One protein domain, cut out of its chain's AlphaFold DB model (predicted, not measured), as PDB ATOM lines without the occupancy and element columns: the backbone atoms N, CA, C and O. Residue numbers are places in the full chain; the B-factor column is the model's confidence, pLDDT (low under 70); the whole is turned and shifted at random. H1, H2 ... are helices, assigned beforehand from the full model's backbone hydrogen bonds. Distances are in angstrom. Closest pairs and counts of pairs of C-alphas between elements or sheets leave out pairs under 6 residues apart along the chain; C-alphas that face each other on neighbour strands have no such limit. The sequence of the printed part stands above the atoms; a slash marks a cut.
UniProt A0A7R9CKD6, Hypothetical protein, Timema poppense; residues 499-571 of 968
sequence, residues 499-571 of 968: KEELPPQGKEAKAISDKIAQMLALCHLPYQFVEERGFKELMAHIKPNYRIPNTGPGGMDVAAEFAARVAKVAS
ATOM      1  N   LYS A 499     171.120 223.557 158.503       89.69
ATOM      2  CA  LYS A 499     170.029 222.608 158.797       89.69
ATOM      3  C   LYS A 499     170.383 221.148 158.489       89.69
ATOM      4  O   LYS A 499     169.594 220.259 158.786       89.69
ATOM      5  N   GLU A 500     171.534 220.901 157.874       95.25
ATOM      6  CA  GLU A 500     172.059 219.567 157.582       95.25
ATOM      7  C   GLU A 500     172.513 218.914 158.901       95.25
ATOM      8  O   GLU A 500     173.418 219.442 159.552       95.25
ATOM      9  N   GLU A 501     171.863 217.823 159.341       96.69
ATOM     10  CA  GLU A 501     172.268 217.098 160.563       96.69
ATOM     11  C   GLU A 501     173.766 216.764 160.484       96.69
ATOM     12  O   GLU A 501     174.255 216.246 159.478       96.69
ATOM     13  N   LEU A 502     174.511 217.063 161.553       96.62
ATOM     14  CA  LEU A 502     175.914 216.683 161.641       96.62
ATOM     15  C   LEU A 502     175.989 215.150 161.640       96.62
ATOM     16  O   LEU A 502     175.398 214.528 162.527       96.62
ATOM     17  N   PRO A 503     176.713 214.518 160.695       96.31
ATOM     18  CA  PRO A 503     176.793 213.065 160.648       96.31
ATOM     19  C   PRO A 503     177.396 212.554 161.965       96.31
ATOM     20  O   PRO A 503     178.394 213.120 162.420       96.31
ATOM     21  N   PRO A 504     176.855 211.487 162.583       94.12
ATOM     22  CA  PRO A 504     177.241 211.077 163.938       94.12
ATOM     23  C   PRO A 504     178.711 210.639 164.052       94.12
ATOM     24  O   PRO A 504     179.311 210.763 165.113       94.12
ATOM     25  N   GLN A 505     179.313 210.190 162.945       94.88
ATOM     26  CA  GLN A 505     180.744 209.861 162.834       94.88
ATOM     27  C   GLN A 505     181.613 211.051 162.364       94.88
ATOM     28  O   GLN A 505     182.814 210.914 162.127       94.88
ATOM     29  N   GLY A 506     181.023 212.236 162.187       97.19
ATOM     30  CA  GLY A 506     181.714 213.449 161.766       97.19
ATOM     31  C   GLY A 506     182.616 214.013 162.863       97.19
ATOM     32  O   GLY A 506     182.272 213.987 164.042       97.19
ATOM     33  N   LYS A 507     183.759 214.594 162.473       97.44
ATOM     34  CA  LYS A 507     184.749 215.147 163.420       97.44
ATOM     35  C   LYS A 507     184.159 216.206 164.364       97.44
ATOM     36  O   LYS A 507     184.529 216.232 165.531       97.44
ATOM     37  N   GLU A 508     183.236 217.043 163.884       96.69
ATOM     38  CA  GLU A 508     182.545 218.030 164.728       96.69
ATOM     39  C   GLU A 508     181.539 217.375 165.684       96.69
ATOM     40  O   GLU A 508     181.539 217.709 166.865       96.69
ATOM     41  N   ALA A 509     180.736 216.409 165.216       96.94
ATOM     42  CA  ALA A 509     179.817 215.667 166.080       96.94
ATOM     43  C   ALA A 509     180.584 214.958 167.203       96.94
ATOM     44  O   ALA A 509     180.281 215.170 168.371       96.94
ATOM     45  N   LYS A 510     181.650 214.221 166.862       97.25
ATOM     46  CA  LYS A 510     182.520 213.565 167.843       97.25
ATOM     47  C   LYS A 510     183.152 214.558 168.825       97.25
ATOM     48  O   LYS A 510     183.132 214.295 170.019       97.25
ATOM     49  N   ALA A 511     183.642 215.713 168.367       97.62
ATOM     50  CA  ALA A 511     184.202 216.732 169.257       97.62
ATOM     51  C   ALA A 511     183.160 217.345 170.218       97.62
ATOM     52  O   ALA A 511     183.510 217.712 171.339       97.62
ATOM     53  N   ILE A 512     181.889 217.438 169.808       97.44
ATOM     54  CA  ILE A 512     180.783 217.826 170.696       97.44
ATOM     55  C   ILE A 512     180.486 216.689 171.686       97.44
ATOM     56  O   ILE A 512     180.442 216.952 172.887       97.44
ATOM     57  N   SER A 513     180.370 215.437 171.225       97.12
ATOM     58  CA  SER A 513     180.195 214.258 172.087       97.12
ATOM     59  C   SER A 513     181.279 214.176 173.161       97.12
ATOM     60  O   SER A 513     180.954 214.123 174.343       97.12
ATOM     61  N   ASP A 514     182.554 214.251 172.764       97.62
ATOM     62  CA  ASP A 514     183.726 214.177 173.645       97.62
ATOM     63  C   ASP A 514     183.760 215.354 174.658       97.62
ATOM     64  O   ASP A 514     184.301 215.216 175.757       97.62
ATOM     65  N   LYS A 515     183.130 216.503 174.350       97.94
ATOM     66  CA  LYS A 515     182.980 217.637 175.284       97.94
ATOM     67  C   LYS A 515     181.808 217.496 176.255       97.94
ATOM     68  O   LYS A 515     181.965 217.862 177.418       97.94
ATOM     69  N   ILE A 516     180.677 216.939 175.822       97.62
ATOM     70  CA  ILE A 516     179.557 216.587 176.716       97.62
ATOM     71  C   ILE A 516     180.020 215.503 177.700       97.62
ATOM     72  O   ILE A 516     179.862 215.648 178.907       97.62
ATOM     73  N   ALA A 517     180.701 214.482 177.183       96.88
ATOM     74  CA  ALA A 517     181.442 213.473 177.933       96.88
ATOM     75  C   ALA A 517     182.377 214.079 178.997       96.88
ATOM     76  O   ALA A 517     182.300 213.716 180.170       96.88
ATOM     77  N   GLN A 518     183.233 215.034 178.610       97.31
ATOM     78  CA  GLN A 518     184.134 215.708 179.550       97.31
ATOM     79  C   GLN A 518     183.372 216.488 180.636       97.31
ATOM     80  O   GLN A 518     183.779 216.458 181.795       97.31
ATOM     81  N   MET A 519     182.268 217.155 180.290       98.00
ATOM     82  CA  MET A 519     181.414 217.864 181.252       98.00
ATOM     83  C   MET A 519     180.772 216.902 182.265       98.00
ATOM     84  O   MET A 519     180.817 217.178 183.460       98.00
ATOM     85  N   LEU A 520     180.228 215.762 181.817       97.44
ATOM     86  CA  LEU A 520     179.681 214.741 182.720       97.44
ATOM     87  C   LEU A 520     180.741 214.230 183.702       97.44
ATOM     88  O   LEU A 520     180.488 214.170 184.901       97.44
ATOM     89  N   ALA A 521     181.928 213.894 183.190       97.44
ATOM     90  CA  ALA A 521     183.016 213.341 183.990       97.44
ATOM     91  C   ALA A 521     183.569 214.342 185.020       97.44
ATOM     92  O   ALA A 521     183.824 213.954 186.155       97.44
ATOM     93  N   LEU A 522     183.727 215.620 184.647       97.19
ATOM     94  CA  LEU A 522     184.229 216.667 185.549       97.19
ATOM     95  C   LEU A 522     183.206 217.093 186.611       97.19
ATOM     96  O   LEU A 522     183.597 217.441 187.720       97.19
ATOM     97  N   CYS A 523     181.913 217.076 186.283       97.62
ATOM     98  CA  CYS A 523     180.842 217.455 187.210       97.62
ATOM     99  C   CYS A 523     180.226 216.254 187.955       97.62
ATOM    100  O   CYS A 523     179.237 216.432 188.663       97.62
ATOM    101  N   HIS A 524     180.763 215.041 187.768       96.31
ATOM    102  CA  HIS A 524     180.223 213.772 188.283       96.31
ATOM    103  C   HIS A 524     178.718 213.554 187.999       96.31
ATOM    104  O   HIS A 524     178.000 212.941 188.790       96.31
ATOM    105  N   LEU A 525     178.231 214.048 186.856       96.81
ATOM    106  CA  LEU A 525     176.817 213.966 186.479       96.81
ATOM    107  C   LEU A 525     176.484 212.597 185.854       96.81
ATOM    108  O   LEU A 525     177.259 212.095 185.033       96.81
ATOM    109  N   PRO A 526     175.318 211.999 186.173       96.31
ATOM    110  CA  PRO A 526     174.873 210.766 185.535       96.31
ATOM    111  C   PRO A 526     174.588 211.004 184.048       96.31
ATOM    112  O   PRO A 526     174.129 212.075 183.656       96.31
ATOM    113  N   TYR A 527     174.786 209.984 183.207       94.62
ATOM    114  CA  TYR A 527     174.566 210.106 181.756       94.62
ATOM    115  C   TYR A 527     173.114 210.496 181.400       94.62
ATOM    116  O   TYR A 527     172.874 211.189 180.413       94.62
ATOM    117  N   GLN A 528     172.164 210.150 182.277       95.94
ATOM    118  CA  GLN A 528     170.760 210.572 182.240       95.94
ATOM    119  C   GLN A 528     170.583 212.099 182.139       95.94
ATOM    120  O   GLN A 528     169.632 212.551 181.510       95.94
ATOM    121  N   PHE A 529     171.523 212.907 182.645       97.25
ATOM    122  CA  PHE A 529     171.500 214.367 182.493       97.25
ATOM    123  C   PHE A 529     171.528 214.815 181.017       97.25
ATOM    124  O   PHE A 529     170.920 215.817 180.653       97.25
ATOM    125  N   VAL A 530     172.177 214.048 180.131       97.31
ATOM    126  CA  VAL A 530     172.169 214.288 178.671       97.31
ATOM    127  C   VAL A 530     170.833 213.871 178.043       97.31
ATOM    128  O   VAL A 530     170.442 214.355 176.978       97.31
ATOM    129  N   GLU A 531     170.114 212.967 178.704       95.94
ATOM    130  CA  GLU A 531     168.795 212.503 178.292       95.94
ATOM    131  C   GLU A 531     167.666 213.436 178.737       95.94
ATOM    132  O   GLU A 531     166.594 213.418 178.121       95.94
ATOM    133  N   GLU A 532     167.899 214.255 179.759       97.06
ATOM    134  CA  GLU A 532     166.929 215.217 180.259       97.06
ATOM    135  C   GLU A 532     166.495 216.221 179.187       97.06
ATOM    136  O   GLU A 532     167.263 216.689 178.338       97.06
ATOM    137  N   ARG A 533     165.216 216.598 179.265       96.94
ATOM    138  CA  ARG A 533     164.591 217.527 178.324       96.94
ATOM    139  C   ARG A 533     165.316 218.876 178.274       96.94
ATOM    140  O   ARG A 533     165.531 219.388 177.181       96.94
ATOM    141  N   GLY A 534     165.731 219.407 179.427       97.81
ATOM    142  CA  GLY A 534     166.444 220.686 179.509       97.81
ATOM    143  C   GLY A 534     167.779 220.671 178.761       97.81
ATOM    144  O   GLY A 534     168.068 221.599 178.007       97.81
ATOM    145  N   PHE A 535     168.561 219.592 178.884       97.56
ATOM    146  CA  PHE A 535     169.824 219.459 178.158       97.56
ATOM    147  C   PHE A 535     169.608 219.276 176.647       97.56
ATOM    148  O   PHE A 535     170.304 219.891 175.836       97.56
ATOM    149  N   LYS A 536     168.600 218.487 176.250       97.25
ATOM    150  CA  LYS A 536     168.218 218.310 174.838       97.25
ATOM    151  C   LYS A 536     167.755 219.618 174.190       97.25
ATOM    152  O   LYS A 536     168.193 219.927 173.084       97.25
ATOM    153  N   GLU A 537     166.927 220.409 174.872       97.19
ATOM    154  CA  GLU A 537     166.474 221.722 174.386       97.19
ATOM    155  C   GLU A 537     167.626 222.747 174.341       97.19
ATOM    156  O   GLU A 537     167.745 223.489 173.363       97.19
ATOM    157  N   LEU A 538     168.542 222.728 175.318       97.50
ATOM    158  CA  LEU A 538     169.761 223.548 175.312       97.50
ATOM    159  C   LEU A 538     170.675 223.220 174.120       97.50
ATOM    160  O   LEU A 538     171.113 224.123 173.405       97.50
ATOM    161  N   MET A 539     170.935 221.935 173.859       97.62
ATOM    162  CA  MET A 539     171.753 221.519 172.717       97.62
ATOM    163  C   MET A 539     171.077 221.818 171.378       97.62
ATOM    164  O   MET A 539     171.754 222.292 170.465       97.62
ATOM    165  N   ALA A 540     169.755 221.649 171.269       96.31
ATOM    166  CA  ALA A 540     168.998 222.058 170.086       96.31
ATOM    167  C   ALA A 540     169.066 223.579 169.833       96.31
ATOM    168  O   ALA A 540     169.033 224.008 168.681       96.31
ATOM    169  N   HIS A 541     169.210 224.399 170.879       97.12
ATOM    170  CA  HIS A 541     169.408 225.843 170.744       97.12
ATOM    171  C   HIS A 541     170.840 226.214 170.312       97.12
ATOM    172  O   HIS A 541     171.021 227.011 169.391       97.12
ATOM    173  N   ILE A 542     171.869 225.635 170.947       96.75
ATOM    174  CA  ILE A 542     173.283 225.991 170.702       96.75
ATOM    175  C   ILE A 542     173.819 225.358 169.402       96.75
ATOM    176  O   ILE A 542     174.596 225.976 168.667       96.75
ATOM    177  N   LYS A 543     173.418 224.118 169.106       96.75
ATOM    178  CA  LYS A 543     173.834 223.323 167.940       96.75
ATOM    179  C   LYS A 543     172.624 222.550 167.378       96.75
ATOM    180  O   LYS A 543     172.591 221.331 167.507       96.75
ATOM    181  N   PRO A 544     171.668 223.206 166.690       96.50
ATOM    182  CA  PRO A 544     170.467 222.548 166.148       96.50
ATOM    183  C   PRO A 544     170.748 221.368 165.204       96.50
ATOM    184  O   PRO A 544     169.921 220.472 165.085       96.50
ATOM    185  N   ASN A 545     171.916 221.343 164.553       97.06
ATOM    186  CA  ASN A 545     172.341 220.241 163.686       97.06
ATOM    187  C   ASN A 545     172.976 219.068 164.457       97.06
ATOM    188  O   ASN A 545     173.182 218.006 163.876       97.06
ATOM    189  N   TYR A 546     173.369 219.252 165.723       97.81
ATOM    190  CA  TYR A 546     173.961 218.188 166.527       97.81
ATOM    191  C   TYR A 546     172.859 217.375 167.197       97.81
ATOM    192  O   TYR A 546     172.241 217.795 168.177       97.81
ATOM    193  N   ARG A 547     172.651 216.167 166.686       96.75
ATOM    194  CA  ARG A 547     171.790 215.182 167.319       96.75
ATOM    195  C   ARG A 547     172.575 214.436 168.390       96.75
ATOM    196  O   ARG A 547     173.494 213.684 168.076       96.75
ATOM    197  N   ILE A 548     172.185 214.635 169.649       96.06
ATOM    198  CA  ILE A 548     172.648 213.812 170.775       96.06
ATOM    199  C   ILE A 548     172.430 212.329 170.413       96.06
ATOM    200  O   ILE A 548     171.310 211.973 170.027       96.06
ATOM    201  N   PRO A 549     173.452 211.456 170.525       92.44
ATOM    202  CA  PRO A 549     173.273 210.019 170.356       92.44
ATOM    203  C   PRO A 549     172.229 209.498 171.350       92.44
ATOM    204  O   PRO A 549     172.417 209.601 172.559       92.44
ATOM    205  N   ASN A 550     171.115 208.958 170.846       84.94
ATOM    206  CA  ASN A 550     170.061 208.418 171.703       84.94
ATOM    207  C   ASN A 550     170.572 207.171 172.439       84.94
ATOM    208  O   ASN A 550     170.732 206.113 171.828       84.94
ATOM    209  N   THR A 551     170.721 207.272 173.757       69.31
ATOM    210  CA  THR A 551     170.991 206.178 174.705       69.31
ATOM    211  C   THR A 551     169.778 205.266 174.928       69.31
ATOM    212  O   THR A 551     169.444 204.883 176.043       69.31
ATOM    213  N   GLY A 552     169.123 204.854 173.837       75.19
ATOM    214  CA  GLY A 552     168.275 203.661 173.865       75.19
ATOM    215  C   GLY A 552     169.112 202.395 174.126       75.19
ATOM    216  O   GLY A 552     170.327 202.491 174.302       75.19
ATOM    217  N   PRO A 553     168.519 201.190 174.079       60.62
ATOM    218  CA  PRO A 553     169.234 199.949 174.402       60.62
ATOM    219  C   PRO A 553     170.557 199.744 173.634       60.62
ATOM    220  O   PRO A 553     171.559 199.406 174.251       60.62
ATOM    221  N   GLY A 554     170.607 200.050 172.330       55.91
ATOM    222  CA  GLY A 554     171.848 200.023 171.523       55.91
ATOM    223  C   GLY A 554     172.731 201.281 171.623       55.91
ATOM    224  O   GLY A 554     173.769 201.372 170.981       55.91
ATOM    225  N   GLY A 555     172.319 202.283 172.400       57.53
ATOM    226  CA  GLY A 555     173.138 203.441 172.763       57.53
ATOM    227  C   GLY A 555     173.888 203.251 174.086       57.53
ATOM    228  O   GLY A 555     174.803 204.023 174.371       57.53
ATOM    229  N   MET A 556     173.579 202.195 174.853       58.31
ATOM    230  CA  MET A 556     174.444 201.748 175.952       58.31
ATOM    231  C   MET A 556     175.844 201.384 175.447       58.31
ATOM    232  O   MET A 556     176.801 201.638 176.164       58.31
ATOM    233  N   ASP A 557     175.994 200.920 174.201       63.94
ATOM    234  CA  ASP A 557     177.304 200.698 173.575       63.94
ATOM    235  C   ASP A 557     178.122 201.995 173.463       63.94
ATOM    236  O   ASP A 557     179.331 201.983 173.669       63.94
ATOM    237  N   VAL A 558     177.475 203.142 173.216       62.94
ATOM    238  CA  VAL A 558     178.144 204.457 173.191       62.94
ATOM    239  C   VAL A 558     178.510 204.907 174.606       62.94
ATOM    240  O   VAL A 558     179.593 205.450 174.810       62.94
ATOM    241  N   ALA A 559     177.651 204.647 175.596       62.28
ATOM    242  CA  ALA A 559     177.949 204.919 177.004       62.28
ATOM    243  C   ALA A 559     179.061 203.999 177.555       62.28
ATOM    244  O   ALA A 559     179.882 204.445 178.355       62.28
ATOM    245  N   ALA A 560     179.135 202.750 177.091       71.25
ATOM    246  CA  ALA A 560     180.165 201.776 177.436       71.25
ATOM    247  C   ALA A 560     181.491 202.066 176.720       71.25
ATOM    248  O   ALA A 560     182.539 202.029 177.358       71.25
ATOM    249  N   GLU A 561     181.474 202.443 175.433       72.81
ATOM    250  CA  GLU A 561     182.671 202.928 174.736       72.81
ATOM    251  C   GLU A 561     183.177 204.229 175.376       72.81
ATOM    252  O   GLU A 561     184.380 204.408 175.555       72.81
ATOM    253  N   PHE A 562     182.274 205.124 175.792       70.62
ATOM    254  CA  PHE A 562     182.627 206.318 176.557       70.62
ATOM    255  C   PHE A 562     183.258 205.966 177.913       70.62
ATOM    256  O   PHE A 562     184.349 206.452 178.208       70.62
ATOM    257  N   ALA A 563     182.637 205.086 178.703       70.75
ATOM    258  CA  ALA A 563     183.190 204.624 179.974       70.75
ATOM    259  C   ALA A 563     184.561 203.952 179.787       70.75
ATOM    260  O   ALA A 563     185.489 204.242 180.539       70.75
ATOM    261  N   ALA A 564     184.736 203.141 178.738       78.75
ATOM    262  CA  ALA A 564     186.012 202.531 178.380       78.75
ATOM    263  C   ALA A 564     187.065 203.571 177.954       78.75
ATOM    264  O   ALA A 564     188.222 203.458 178.350       78.75
ATOM    265  N   ARG A 565     186.688 204.617 177.203       71.69
ATOM    266  CA  ARG A 565     187.584 205.737 176.859       71.69
ATOM    267  C   ARG A 565     187.986 206.549 178.098       71.69
ATOM    268  O   ARG A 565     189.156 206.900 178.216       71.69
ATOM    269  N   VAL A 566     187.066 206.820 179.029       67.19
ATOM    270  CA  VAL A 566     187.366 207.521 180.294       67.19
ATOM    271  C   VAL A 566     188.255 206.672 181.195       67.19
ATOM    272  O   VAL A 566     189.279 207.164 181.662       67.19
ATOM    273  N   ALA A 567     187.921 205.394 181.385       72.25
ATOM    274  CA  ALA A 567     188.742 204.452 182.139       72.25
ATOM    275  C   ALA A 567     190.141 204.310 181.520       72.25
ATOM    276  O   ALA A 567     191.132 204.315 182.247       72.25
ATOM    277  N   LYS A 568     190.242 204.286 180.183       78.19
ATOM    278  CA  LYS A 568     191.525 204.290 179.479       78.19
ATOM    279  C   LYS A 568     192.335 205.557 179.782       78.19
ATOM    280  O   LYS A 568     193.457 205.430 180.258       78.19
ATOM    281  N   VAL A 569     191.761 206.749 179.591       68.69
ATOM    282  CA  VAL A 569     192.429 208.038 179.875       68.69
ATOM    283  C   VAL A 569     192.814 208.181 181.355       68.69
ATOM    284  O   VAL A 569     193.840 208.784 181.660       68.69
ATOM    285  N   ALA A 570     192.038 207.603 182.276       65.88
ATOM    286  CA  ALA A 570     192.414 207.507 183.684       65.88
ATOM    287  C   ALA A 570     193.613 206.562 183.884       65.88
ATOM    288  O   ALA A 570     194.602 206.966 184.487       65.88
ATOM    289  N   SER A 571     193.568 205.347 183.325       78.00
ATOM    290  CA  SER A 571     194.622 204.327 183.487       78.00
ATOM    291  C   SER A 571     195.972 204.719 182.864       78.00
ATOM    292  O   SER A 571     197.020 204.527 183.483       78.00
TER     293      SER A 571
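Overview. This is residues 499 to 571 of the 968 residues of the protein "Hypothetical protein" of Timema poppense (UniProt A0A7R9CKD6). H1, H2 and H3 make an open U, with H1 as one side, the short H2 and the slanting H3 as the other, and the link between H1 and H2 turning the chain back. The long H4 crosses H1 near the middle of both, as a steep X, and the contacts between the helices are few. The printed part has 73 residues with four named helices, H1, H2, H3 and H4 in that order, and no named strand; its class is all helix. The whole is compact by its radius of gyration of the C-alphas, 12.2 A, but elongated in outline, with spans of 39 by 24 by 24 A.

Along the chain. The printed part begins at Lys 499, with C-alpha at (170.029, 222.608, 158.797), and residues 499 to 506 come before the first named helix. H1 is residues 507 to 522, 22.2 A long from first to last C-alpha, and begins at C-alpha 507 (184.749, 215.147, 163.420). H2 is residues 528 to 531, 4.8 A long. H3 is residues 533 to 542, 14.3 A long. H4, the longest helix with 19 residues, is residues 553 to 571 and 27.3 A long; it ends at C-alpha 571 (194.622, 204.327, 183.487).

Arrangement. H1 touches no helix, but is near H2 and H4. H1 and H2 are close but not clearly touching, their closest C-alphas being those of Ile 516 and Val 530, 8.0 A apart. H2 and H3 are close but not clearly touching, with the closest C-alphas, those of Val 530 and Lys 536, 6.8 A apart. H1 and H3 are apart. H1 and H4 are close but not clearly touching; their closest C-alphas, those of Ala 517 and Phe 562, are 7.4 A apart. These two run the same way at a steep tilt of 69 degrees, only just short of about perpendicular. H4 is apart from H2 and from H3. In H1 and H3 every O i to N i+4 pair is within hydrogen-bond range, in H4 13 of 15 are, and H2, with 4 residues, is too short for such a pair.

Size, cuts and confidence. The two C-alphas farthest apart are those of Lys 499 and Ser 571, 39.4 A. The printed part has no cut. The links from H1 to H2 and from H2 to H3 are tight; the link from H3 to H4, with 10 residues, is short. The mean pLDDT of the printed part is 88.3, and that of H4 is 68. The model's confidence is low, under 70, at residue 551, residues 553 to 559, residue 566 and residues 569 to 570.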